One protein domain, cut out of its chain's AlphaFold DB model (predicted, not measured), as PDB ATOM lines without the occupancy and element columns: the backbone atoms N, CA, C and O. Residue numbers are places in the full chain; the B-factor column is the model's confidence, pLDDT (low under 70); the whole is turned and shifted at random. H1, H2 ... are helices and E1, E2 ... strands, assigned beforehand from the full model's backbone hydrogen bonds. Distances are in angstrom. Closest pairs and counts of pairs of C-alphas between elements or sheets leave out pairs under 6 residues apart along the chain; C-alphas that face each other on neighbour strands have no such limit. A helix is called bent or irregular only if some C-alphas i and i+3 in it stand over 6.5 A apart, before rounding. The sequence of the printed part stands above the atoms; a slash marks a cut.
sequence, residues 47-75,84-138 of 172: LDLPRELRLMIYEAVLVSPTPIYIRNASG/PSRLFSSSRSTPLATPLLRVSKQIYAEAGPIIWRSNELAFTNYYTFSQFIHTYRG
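AT A GLANCE: This is residues 47 to 75 and 84 to 138 of the 172 residues of an uncharacterized protein of Diplodia seriata (UniProt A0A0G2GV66). Three helices form a group towards one end of the long axis, with H1 and the H2-H3 helical hairpin meeting at H3; a small ribbon of two parallel strands, E1 and E2, leads away from them to H4 at the other end. H4 packs on no helix, and residues 133 to 138 stick out. The printed part has 84 residues with four named helices and two named strands, in the order H1 E1 H2 H3 E2 H4, and is mostly helix. The sheet has the order E1, E2. The whole is compact, with a radius of gyration of the C-alphas of 13.4 A and spans of 41 by 29 by 22 A.

IN THESE COORDINATES: H1, residues 51 to 62, begins with C-alpha 51 at (0.582, 2.493, 40.004) and is 15.8 A long. E1, residues 68 to 70, measures 6.3 A. Beyond the cut, residues 84 to 96 hold no named element. H2, residues 97 to 103, is 10.5 A long. H3, residues 105 to 118, is the longest helix at 19.9 A, from C-alpha 105 at (-13.819, 5.120, 38.507); it is irregular, but only just, with C-alphas 110 and 113 6.9 A apart. E2, residues 121 to 123, measures 6.7 A. H4, residues 126 to 136, is 15.2 A long and ends with C-alpha 136 at (-18.314, 0.747, 23.520).

HOW THE PARTS SIT: H1 touches H3 at a steep tilt of 56 degrees, the same way; the closest C-alphas are those of Leu 62 and Ile 115, 5.8 A apart, and H3 touches H1 with residues 110 to 115 alone. H2 and H3 form a helical hairpin: they touch at a shallow tilt of 22 degrees, opposite ways, with the C-alphas of Leu 101 and Tyr 108 closest at 5.1 A, and H3 uses residues 107 to 112 alone. H1 and H2 are close but not clearly touching. E1 and E2 are parallel neighbours at 39 degrees; N 70 and O 122 are within hydrogen-bond range at 2.9 A, as are N 122 and O 68 at 2.9 A. The closest C-alphas of E2 and H4 are those of Phe 123 and Phe 129, 5.9 A apart. H4 is apart from H1, H2 and H3. In H1, H2 and H4 every O i to N i+4 pair is within hydrogen-bond range; in H3, 8 of 10 are.

THE WHOLE: The two C-alphas farthest apart, those of Asp 48 and Tyr 126, are 41.6 A apart. Residues 76 to 83 are not printed, and C-alphas 75 and 84 are 9.0 A apart across this cut. The links that are printed whole are tight. Residues 133 to 138, of which 133 to 136 belong to H4, stand free. The mean pLDDT of the printed part is 79.0; residues 72 to 75, 84 to 95 and 138 are under 70.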
ATOM      1  N   LEU A  47      -5.418   1.488  46.587       90.94
ATOM      2  CA  LEU A  47      -5.009   2.764  45.984       90.94
ATOM      3  C   LEU A  47      -3.791   3.414  46.655       90.94
ATOM      4  O   LEU A  47      -3.228   4.335  46.071       90.94
ATOM      5  N   ASP A  48      -3.370   2.929  47.826       93.62
ATOM      6  CA  ASP A  48      -2.150   3.407  48.488       93.62
ATOM      7  C   ASP A  48      -0.891   2.789  47.842       93.62
ATOM      8  O   ASP A  48       0.231   3.211  48.114       93.62
ATOM      9  N   LEU A  49      -1.065   1.793  46.963       93.56
ATOM     10  CA  LEU A  49       0.019   1.198  46.193       93.56
ATOM     11  C   LEU A  49       0.461   2.092  45.021       93.56
ATOM     12  O   LEU A  49      -0.385   2.673  44.326       93.56
ATOM     13  N   PRO A  50       1.768   2.088  44.694       95.25
ATOM     14  CA  PRO A  50       2.276   2.588  43.424       95.25
ATOM     15  C   PRO A  50       1.501   2.019  42.238       95.25
ATOM     16  O   PRO A  50       1.026   0.877  42.253       95.25
ATOM     17  N   ARG A  51       1.373   2.832  41.190       93.62
ATOM     18  CA  ARG A  51       0.582   2.493  40.004       93.62
ATOM     19  C   ARG A  51       1.046   1.184  39.368       93.62
ATOM     20  O   ARG A  51       0.212   0.401  38.933       93.62
ATOM     21  N   GLU A  52       2.344   0.930  39.358       96.06
ATOM     22  CA  GLU A  52       2.972  -0.257  38.781       96.06
ATOM     23  C   GLU A  52       2.453  -1.530  39.459       96.06
ATOM     24  O   GLU A  52       1.998  -2.451  38.785       96.06
ATOM     25  N   LEU A  53       2.410  -1.542  40.796       95.19
ATOM     26  CA  LEU A  53       1.891  -2.677  41.561       95.19
ATOM     27  C   LEU A  53       0.386  -2.860  41.350       95.19
ATOM     28  O   LEU A  53      -0.091  -3.990  41.259       95.19
ATOM     29  N   ARG A  54      -0.368  -1.762  41.218       94.69
ATOM     30  CA  ARG A  54      -1.803  -1.827  40.903       94.69
ATOM     31  C   ARG A  54      -2.044  -2.449  39.529       94.69
ATOM     32  O   ARG A  54      -2.888  -3.332  39.422       94.69
ATOM     33  N   LEU A  55      -1.268  -2.060  38.517       93.25
ATOM     34  CA  LEU A  55      -1.347  -2.639  37.171       93.25
ATOM     35  C   LEU A  55      -1.018  -4.137  37.171       93.25
ATOM     36  O   LEU A  55      -1.761  -4.897  36.558       93.25
ATOM     37  N   MET A  56       0.008  -4.575  37.909       92.81
ATOM     38  CA  MET A  56       0.333  -6.005  38.046       92.81
ATOM     39  C   MET A  56      -0.810  -6.798  38.695       92.81
ATOM     40  O   MET A  56      -1.142  -7.897  38.253       92.81
ATOM     41  N   ILE A  57      -1.452  -6.233  39.724       91.62
ATOM     42  CA  ILE A  57      -2.628  -6.848  40.354       91.62
ATOM     43  C   ILE A  57      -3.793  -6.912  39.359       91.62
ATOM     44  O   ILE A  57      -4.468  -7.937  39.270       91.62
ATOM     45  N   TYR A  58      -4.038  -5.840  38.599       91.94
ATOM     46  CA  TYR A  58      -5.087  -5.827  37.580       91.94
ATOM     47  C   TYR A  58      -4.833  -6.865  36.496       91.94
ATOM     48  O   TYR A  58      -5.764  -7.568  36.124       91.94
ATOM     49  N   GLU A  59      -3.598  -7.016  36.034       90.38
ATOM     50  CA  GLU A  59      -3.230  -8.034  35.055       90.38
ATOM     51  C   GLU A  59      -3.490  -9.446  35.593       90.38
ATOM     52  O   GLU A  59      -4.202 -10.224  34.961       90.38
ATOM     53  N   ALA A  60      -3.034  -9.741  36.813       87.06
ATOM     54  CA  ALA A  60      -3.226 -11.050  37.436       87.06
ATOM     55  C   ALA A  60      -4.704 -11.404  37.690       87.06
ATOM     56  O   ALA A  60      -5.076 -12.577  37.669       87.06
ATOM     57  N   VAL A  61      -5.554 -10.408  37.962       87.25
ATOM     58  CA  VAL A  61      -6.968 -10.632  38.305       87.25
ATOM     59  C   VAL A  61      -7.878 -10.570  37.076       87.25
ATOM     60  O   VAL A  61      -8.868 -11.304  37.023       87.25
ATOM     61  N   LEU A  62      -7.589  -9.691  36.113       87.38
ATOM     62  CA  LEU A  62      -8.491  -9.373  35.001       87.38
ATOM     63  C   LEU A  62      -8.137 -10.070  33.692       87.38
ATOM     64  O   LEU A  62      -8.989 -10.098  32.803       87.38
ATOM     65  N   VAL A  63      -6.926 -10.607  33.544       87.44
ATOM     66  CA  VAL A  63      -6.556 -11.384  32.358       87.44
ATOM     67  C   VAL A  63      -6.958 -12.838  32.571       87.44
ATOM     68  O   VAL A  63      -6.492 -13.517  33.485       87.44
ATOM     69  N   SER A  64      -7.861 -13.316  31.725       81.81
ATOM     70  CA  SER A  64      -8.311 -14.698  31.683       81.81
ATOM     71  C   SER A  64      -7.612 -15.420  30.530       81.81
ATOM     72  O   SER A  64      -7.614 -14.915  29.410       81.81
ATOM     73  N   PRO A  65      -7.054 -16.622  30.760       80.88
ATOM     74  CA  PRO A  65      -6.476 -17.435  29.690       80.88
ATOM     75  C   PRO A  65      -7.542 -18.050  28.772       80.88
ATOM     76  O   PRO A  65      -7.209 -18.649  27.756       80.88
ATOM     77  N   THR A  66      -8.818 -17.969  29.153       78.75
ATOM     78  CA  THR A  66      -9.946 -18.492  28.381       78.75
ATOM     79  C   THR A  66     -10.828 -17.347  27.897       78.75
ATOM     80  O   THR A  66     -11.008 -16.381  28.647       78.75
ATOM     81  N   PRO A  67     -11.439 -17.468  26.703       80.88
ATOM     82  CA  PRO A  67     -12.281 -16.416  26.156       80.88
ATOM     83  C   PRO A  67     -13.385 -15.992  27.123       80.88
ATOM     84  O   PRO A  67     -14.059 -16.813  27.758       80.88
ATOM     85  N   ILE A  68     -13.575 -14.683  27.230       82.31
ATOM     86  CA  ILE A  68     -14.633 -14.074  28.015       82.31
ATOM     87  C   ILE A  68     -15.892 -14.027  27.154       82.31
ATOM     88  O   ILE A  68     -15.992 -13.232  26.221       82.31
ATOM     89  N   TYR A  69     -16.874 -14.860  27.495       80.62
ATOM     90  CA  TYR A  69     -18.164 -14.865  26.813       80.62
ATOM     91  C   TYR A  69     -19.057 -13.731  27.311       80.62
ATOM     92  O   TYR A  69     -19.469 -13.732  28.478       80.62
ATOM     93  N   ILE A  70     -19.381 -12.798  26.414       78.12
ATOM     94  CA  ILE A  70     -20.311 -11.695  26.669       78.12
ATOM     95  C   ILE A  70     -21.726 -12.149  26.299       78.12
ATOM     96  O   ILE A  70     -22.026 -12.445  25.139       78.12
ATOM     97  N   ARG A  71     -22.601 -12.197  27.308       73.06
ATOM     98  CA  ARG A  71     -24.015 -12.573  27.165       73.06
ATOM     99  C   ARG A  71     -24.909 -11.340  27.225       73.06
ATOM    100  O   ARG A  71     -24.650 -10.419  28.000       73.06
ATOM    101  N   ASN A  72     -25.990 -11.356  26.449       68.50
ATOM    102  CA  ASN A  72     -27.037 -10.350  26.576       68.50
ATOM    103  C   ASN A  72     -27.771 -10.518  27.909       68.50
ATOM    104  O   ASN A  72     -28.040 -11.632  28.352       68.50
ATOM    105  N   ALA A  73     -28.094  -9.392  28.546       59.31
ATOM    106  CA  ALA A  73     -28.883  -9.375  29.775       59.31
ATOM    107  C   ALA A  73     -30.361  -9.746  29.535       59.31
ATOM    108  O   ALA A  73     -31.043 -10.157  30.470       59.31
ATOM    109  N   SER A  74     -30.838  -9.617  28.291       59.16
ATOM    110  CA  SER A  74     -32.146 -10.098  27.843       59.16
ATOM    111  C   SER A  74     -32.089 -11.622  27.731       59.16
ATOM    112  O   SER A  74     -31.600 -12.171  26.746       59.16
ATOM    113  N   GLY A  75     -32.447 -12.297  28.819       54.44
ATOM    114  CA  GLY A  75     -32.325 -13.743  28.986       54.44
ATOM    115  C   GLY A  75     -33.394 -14.547  28.251       54.44
ATOM    116  O   GLY A  75     -34.077 -15.330  28.901       54.44
ATOM    117  N   PRO A  84     -28.046 -15.220  37.752       45.59
ATOM    118  CA  PRO A  84     -27.882 -14.139  36.768       45.59
ATOM    119  C   PRO A  84     -26.737 -13.160  37.098       45.59
ATOM    120  O   PRO A  84     -26.891 -11.943  36.996       45.59
ATOM    121  N   SER A  85     -25.576 -13.661  37.518       47.94
ATOM    122  CA  SER A  85     -24.544 -12.820  38.148       47.94
ATOM    123  C   SER A  85     -23.288 -12.600  37.310       47.94
ATOM    124  O   SER A  85     -22.355 -11.951  37.782       47.94
ATOM    125  N   ARG A  86     -23.200 -13.123  36.083       51.16
ATOM    126  CA  ARG A  86     -21.951 -13.064  35.312       51.16
ATOM    127  C   ARG A  86     -22.184 -12.595  33.881       51.16
ATOM    128  O   ARG A  86     -22.477 -13.390  33.000       51.16
ATOM    129  N   LEU A  87     -21.953 -11.299  33.655       53.56
ATOM    130  CA  LEU A  87     -21.719 -10.742  32.311       53.56
ATOM    131  C   LEU A  87     -20.527 -11.418  31.607       53.56
ATOM    132  O   LEU A  87     -20.410 -11.335  30.392       53.56
ATOM    133  N   PHE A  88     -19.672 -12.098  32.377       52.69
ATOM    134  CA  PHE A  88     -18.510 -12.842  31.921       52.69
ATOM    135  C   PHE A  88     -18.637 -14.291  32.385       52.69
ATOM    136  O   PHE A  88     -18.328 -14.627  33.527       52.69
ATOM    137  N   SER A  89     -19.156 -15.154  31.516       51.78
ATOM    138  CA  SER A  89     -19.209 -16.591  31.785       51.78
ATOM    139  C   SER A  89     -17.954 -17.234  31.200       51.78
ATOM    140  O   SER A  89     -17.980 -17.820  30.128       51.78
ATOM    141  N   SER A  90     -16.820 -17.045  31.870       52.91
ATOM    142  CA  SER A  90     -15.600 -17.807  31.600       52.91
ATOM    143  C   SER A  90     -15.381 -18.732  32.791       52.91
ATOM    144  O   SER A  90     -15.443 -18.292  33.942       52.91
ATOM    145  N   SER A  91     -15.152 -20.024  32.537       50.75
ATOM    146  CA  SER A  91     -14.920 -21.030  33.589       50.75
ATOM    147  C   SER A  91     -13.695 -20.707  34.457       50.75
ATOM    148  O   SER A  91     -13.545 -21.275  35.538       50.75
ATOM    149  N   ARG A  92     -12.857 -19.754  34.018       51.50
ATOM    150  CA  ARG A  92     -11.704 -19.222  34.753       51.50
ATOM    151  C   ARG A  92     -11.670 -17.693  34.871       51.50
ATOM    152  O   ARG A  92     -10.643 -17.165  35.290       51.50
ATOM    153  N   SER A  93     -12.731 -16.947  34.534       56.59
ATOM    154  CA  SER A  93     -12.752 -15.523  34.915       56.59
ATOM    155  C   SER A  93     -12.837 -15.439  36.430       56.59
ATOM    156  O   SER A  93     -13.763 -16.008  37.020       56.59
ATOM    157  N   THR A  94     -11.894 -14.736  37.059       60.12
ATOM    158  CA  THR A  94     -11.947 -14.532  38.504       60.12
ATOM    159  C   THR A  94     -13.298 -13.885  38.843       60.12
ATOM    160  O   THR A  94     -13.690 -12.888  38.225       60.12
ATOM    161  N   PRO A  95     -14.057 -14.418  39.817       65.62
ATOM    162  CA  PRO A  95     -15.362 -13.861  40.189       65.62
ATOM    163  C   PRO A  95     -15.256 -12.422  40.728       65.62
ATOM    164  O   PRO A  95     -16.267 -11.768  40.967       65.62
ATOM    165  N   LEU A  96     -14.026 -11.933  40.912       71.06
ATOM    166  CA  LEU A  96     -13.685 -10.618  41.423       71.06
ATOM    167  C   LEU A  96     -13.520  -9.554  40.328       71.06
ATOM    168  O   LEU A  96     -13.520  -8.371  40.659       71.06
ATOM    169  N   ALA A  97     -13.439  -9.919  39.045       74.50
ATOM    170  CA  ALA A  97     -13.199  -8.955  37.970       74.50
ATOM    171  C   ALA A  97     -14.319  -7.902  37.843       74.50
ATOM    172  O   ALA A  97     -14.061  -6.696  37.841       74.50
ATOM    173  N   THR A  98     -15.583  -8.337  37.790       75.88
ATOM    174  CA  THR A  98     -16.734  -7.423  37.689       75.88
ATOM    175  C   THR A  98     -16.936  -6.549  38.925       75.88
ATOM    176  O   THR A  98     -17.153  -5.350  38.730       75.88
ATOM    177  N   PRO A  99     -16.876  -7.052  40.179       80.75
ATOM    178  CA  PRO A  99     -16.995  -6.174  41.331       80.75
ATOM    179  C   PRO A  99     -15.819  -5.200  41.399       80.75
ATOM    180  O   PRO A  99     -16.078  -4.018  41.588       80.75
ATOM    181  N   LEU A 100     -14.575  -5.630  41.146       81.50
ATOM    182  CA  LEU A 100     -13.388  -4.764  41.203       81.50
ATOM    183  C   LEU A 100     -13.476  -3.571  40.240       81.50
ATOM    184  O   LEU A 100     -13.162  -2.443  40.618       81.50
ATOM    185  N   LEU A 101     -13.972  -3.793  39.022       81.25
ATOM    186  CA  LEU A 101     -14.170  -2.721  38.044       81.25
ATOM    187  C   LEU A 101     -15.338  -1.786  38.391       81.25
ATOM    188  O   LEU A 101     -15.350  -0.636  37.957       81.25
ATOM    189  N   ARG A 102     -16.322  -2.255  39.167       79.94
ATOM    190  CA  ARG A 102     -17.498  -1.459  39.557       79.94
ATOM    191  C   ARG A 102     -17.250  -0.554  40.762       79.94
ATOM    192  O   ARG A 102     -17.983   0.418  40.919       79.94
ATOM    193  N   VAL A 103     -16.259  -0.848  41.611       82.19
ATOM    194  CA  VAL A 103     -16.095  -0.126  42.889       82.19
ATOM    195  C   VAL A 103     -15.551   1.294  42.722       82.19
ATOM    196  O   VAL A 103     -15.874   2.164  43.526       82.19
ATOM    197  N   SER A 104     -14.700   1.549  41.720       85.94
ATOM    198  CA  SER A 104     -14.009   2.838  41.585       85.94
ATOM    199  C   SER A 104     -13.773   3.237  40.132       85.94
ATOM    200  O   SER A 104     -13.249   2.465  39.334       85.94
ATOM    201  N   LYS A 105     -14.083   4.504  39.819       88.56
ATOM    202  CA  LYS A 105     -13.819   5.120  38.507       88.56
ATOM    203  C   LYS A 105     -12.330   5.139  38.170       88.56
ATOM    204  O   LYS A 105     -11.972   4.956  37.013       88.56
ATOM    205  N   GLN A 106     -11.474   5.346  39.172       90.94
ATOM    206  CA  GLN A 106     -10.025   5.345  38.979       90.94
ATOM    207  C   GLN A 106      -9.528   3.946  38.611       90.94
ATOM    208  O   GLN A 106      -8.786   3.794  37.647       90.94
ATOM    209  N   ILE A 107      -9.993   2.922  39.335       89.75
ATOM    210  CA  ILE A 107      -9.664   1.523  39.034       89.75
ATOM    211  C   ILE A 107     -10.131   1.178  37.622       89.75
ATOM    212  O   ILE A 107      -9.370   0.614  36.847       89.75
ATOM    213  N   TYR A 108     -11.352   1.570  37.256       88.69
ATOM    214  CA  TYR A 108     -11.869   1.349  35.910       88.69
ATOM    215  C   TYR A 108     -11.014   2.028  34.828       88.69
ATOM    216  O   TYR A 108     -10.728   1.414  33.804       88.69
ATOM    217  N   ALA A 109     -10.577   3.271  35.052       89.62
ATOM    218  CA  ALA A 109      -9.745   4.001  34.096       89.62
ATOM    219  C   ALA A 109      -8.370   3.343  33.881       89.62
ATOM    220  O   ALA A 109      -7.875   3.311  32.757       89.62
ATOM    221  N   GLU A 110      -7.764   2.801  34.939       91.31
ATOM    222  CA  GLU A 110      -6.459   2.134  34.863       91.31
ATOM    223  C   GLU A 110      -6.560   0.700  34.326       91.31
ATOM    224  O   GLU A 110      -5.740   0.277  33.514       91.31
ATOM    225  N   ALA A 111      -7.577  -0.040  34.760       89.69
ATOM    226  CA  ALA A 111      -7.721  -1.466  34.500       89.69
ATOM    227  C   ALA A 111      -8.547  -1.785  33.241       89.69
ATOM    228  O   ALA A 111      -8.433  -2.871  32.670       89.69
ATOM    229  N   GLY A 112      -9.364  -0.837  32.774       86.69
ATOM    230  CA  GLY A 112     -10.185  -0.976  31.572       86.69
ATOM    231  C   GLY A 112      -9.369  -1.320  30.321       86.69
ATOM    232  O   GLY A 112      -9.692  -2.284  29.640       86.69
ATOM    233  N   PRO A 113      -8.273  -0.618  29.999       87.31
ATOM    234  CA  PRO A 113      -7.458  -0.985  28.843       87.31
ATOM    235  C   PRO A 113      -6.891  -2.410  28.926       87.31
ATOM    236  O   PRO A 113      -6.802  -3.081  27.902       87.31
ATOM    237  N   ILE A 114      -6.559  -2.890  30.132       87.12
ATOM    238  CA  ILE A 114      -6.039  -4.248  30.354       87.12
ATOM    239  C   ILE A 114      -7.119  -5.284  30.030       87.12
ATOM    240  O   ILE A 114      -6.850  -6.232  29.293       87.12
ATOM    241  N   ILE A 115      -8.354  -5.089  30.513       84.81
ATOM    242  CA  ILE A 115      -9.412  -6.077  30.277       84.81
ATOM    243  C   ILE A 115      -9.763  -6.192  28.791       84.81
ATOM    244  O   ILE A 115      -9.955  -7.302  28.309       84.81
ATOM    245  N   TRP A 116      -9.791  -5.079  28.053       83.06
ATOM    246  CA  TRP A 116     -10.196  -5.082  26.644       83.06
ATOM    247  C   TRP A 116      -9.081  -5.485  25.677       83.06
ATOM    248  O   TRP A 116      -9.379  -5.991  24.600       83.06
ATOM    249  N   ARG A 117      -7.814  -5.243  26.031       84.69
ATOM    250  CA  ARG A 117      -6.668  -5.536  25.156       84.69
ATOM    251  C   ARG A 117      -6.109  -6.939  25.357       84.69
ATOM    252  O   ARG A 117      -5.662  -7.544  24.388       84.69
ATOM    253  N   SER A 118      -6.081  -7.417  26.597       85.06
ATOM    254  CA  SER A 118      -5.370  -8.649  26.960       85.06
ATOM    255  C   SER A 118      -6.282  -9.868  27.084       85.06
ATOM    256  O   SER A 118      -5.788 -10.959  27.343       85.06
ATOM    257  N   ASN A 119      -7.596  -9.706  26.906       84.69
ATOM    258  CA  ASN A 119      -8.542 -10.819  26.890       84.69
ATOM    259  C   ASN A 119      -9.113 -11.043  25.496       84.69
ATOM    260  O   ASN A 119      -9.421 -10.098  24.770       84.69
ATOM    261  N   GLU A 120      -9.354 -12.308  25.177       86.06
ATOM    262  CA  GLU A 120     -10.182 -12.693  24.043       86.06
ATOM    263  C   GLU A 120     -11.662 -12.558  24.428       86.06
ATOM    264  O   GLU A 120     -12.108 -13.126  25.427       86.06
ATOM    265  N   LEU A 121     -12.429 -11.785  23.658       85.38
ATOM    266  CA  LEU A 121     -13.867 -11.612  23.868       85.38
ATOM    267  C   LEU A 121     -14.630 -12.480  22.873       85.38
ATOM    268  O   LEU A 121     -14.547 -12.266  21.664       85.38
ATOM    269  N   ALA A 122     -15.405 -13.425  23.392       83.56
ATOM    270  CA  ALA A 122     -16.268 -14.280  22.595       83.56
ATOM    271  C   ALA A 122     -17.726 -13.824  22.713       83.56
ATOM    272  O   ALA A 122     -18.221 -13.480  23.790       83.56
ATOM    273  N   PHE A 123     -18.437 -13.856  21.592       83.06
ATOM    274  CA  PHE A 123     -19.839 -13.467  21.502       83.06
ATOM    275  C   PHE A 123     -20.641 -14.653  20.986       83.06
ATOM    276  O   PHE A 123     -20.273 -15.267  19.990       83.06
ATOM    277  N   THR A 124     -21.743 -14.977  21.659       79.75
ATOM    278  CA  THR A 124     -22.614 -16.083  21.234       79.75
ATOM    279  C   THR A 124     -23.411 -15.732  19.976       79.75
ATOM    280  O   THR A 124     -23.739 -16.612  19.192       79.75
ATOM    281  N   ASN A 125     -23.729 -14.451  19.772       81.38
ATOM    282  CA  ASN A 125     -24.553 -13.987  18.661       81.38
ATOM    283  C   ASN A 125     -23.945 -12.712  18.058       81.38
ATOM    284  O   ASN A 125     -23.459 -11.840  18.778       81.38
ATOM    285  N   TYR A 126     -24.021 -12.567  16.738       83.19
ATOM    286  CA  TYR A 126     -23.651 -11.335  16.042       83.19
ATOM    287  C   TYR A 126     -24.375 -10.097  16.599       83.19
ATOM    288  O   TYR A 126     -23.784  -9.022  16.693       83.19
ATOM    289  N   TYR A 127     -25.632 -10.238  17.030       83.06
ATOM    290  CA  TYR A 127     -26.377  -9.143  17.649       83.06
ATOM    291  C   TYR A 127     -25.725  -8.655  18.955       83.06
ATOM    292  O   TYR A 127     -25.621  -7.447  19.167       83.06
ATOM    293  N   THR A 128     -25.221  -9.568  19.800       81.38
ATOM    294  CA  THR A 128     -24.545  -9.193  21.058       81.38
ATOM    295  C   THR A 128     -23.233  -8.463  20.771       81.38
ATOM    296  O   THR A 128     -22.928  -7.461  21.418       81.38
ATOM    297  N   PHE A 129     -22.496  -8.904  19.746       83.56
ATOM    298  CA  PHE A 129     -21.302  -8.219  19.253       83.56
ATOM    299  C   PHE A 129     -21.623  -6.812  18.735       83.56
ATOM    300  O   PHE A 129     -20.999  -5.840  19.159       83.56
ATOM    301  N   SER A 130     -22.627  -6.682  17.866       82.81
ATOM    302  CA  SER A 130     -23.046  -5.391  17.310       82.81
ATOM    303  C   SER A 130     -23.438  -4.408  18.419       82.81
ATOM    304  O   SER A 130     -22.903  -3.298  18.495       82.81
ATOM    305  N   GLN A 131     -24.285  -4.839  19.360       82.44
ATOM    306  CA  GLN A 131     -24.692  -4.027  20.505       82.44
ATOM    307  C   GLN A 131     -23.501  -3.626  21.390       82.44
ATOM    308  O   GLN A 131     -23.418  -2.474  21.834       82.44
ATOM    309  N   PHE A 132     -22.556  -4.543  21.619       82.62
ATOM    310  CA  PHE A 132     -21.327  -4.262  22.358       82.62
ATOM    311  C   PHE A 132     -20.484  -3.184  21.668       82.62
ATOM    312  O   PHE A 132     -20.106  -2.209  22.317       82.62
ATOM    313  N   ILE A 133     -20.243  -3.298  20.358       84.00
ATOM    314  CA  ILE A 133     -19.464  -2.312  19.594       84.00
ATOM    315  C   ILE A 133     -20.138  -0.937  19.607       84.00
ATOM    316  O   ILE A 133     -19.454   0.075  19.793       84.00
ATOM    317  N   HIS A 134     -21.463  -0.881  19.464       81.19
ATOM    318  CA  HIS A 134     -22.200   0.377  19.553       81.19
ATOM    319  C   HIS A 134     -22.077   1.014  20.942       81.19
ATOM    320  O   HIS A 134     -21.725   2.189  21.040       81.19
ATOM    321  N   THR A 135     -22.262   0.230  22.004       77.19
ATOM    322  CA  THR A 135     -22.160   0.711  23.391       77.19
ATOM    323  C   THR A 135     -20.739   1.180  23.717       77.19
ATOM    324  O   THR A 135     -20.552   2.249  24.298       77.19
ATOM    325  N   TYR A 136     -19.724   0.427  23.292       73.12
ATOM    326  CA  TYR A 136     -18.314   0.747  23.520       73.12
ATOM    327  C   TYR A 136     -17.877   2.027  22.795       73.12
ATOM    328  O   TYR A 136     -17.095   2.811  23.328       73.12
ATOM    329  N   ARG A 137     -18.421   2.289  21.600       71.88
ATOM    330  CA  ARG A 137     -18.163   3.523  20.837       71.88
ATOM    331  C   ARG A 137     -18.974   4.735  21.316       71.88
ATOM    332  O   ARG A 137     -18.879   5.795  20.704       71.88
ATOM    333  N   GLY A 138     -19.764   4.607  22.386       65.62
ATOM    334  CA  GLY A 138     -20.626   5.685  22.885       65.62
ATOM    335  C   GLY A 138     -21.901   5.895  22.060       65.62
ATOM    336  O   GLY A 138     -22.587   6.902  22.227       65.62
TER     337      GLY A 138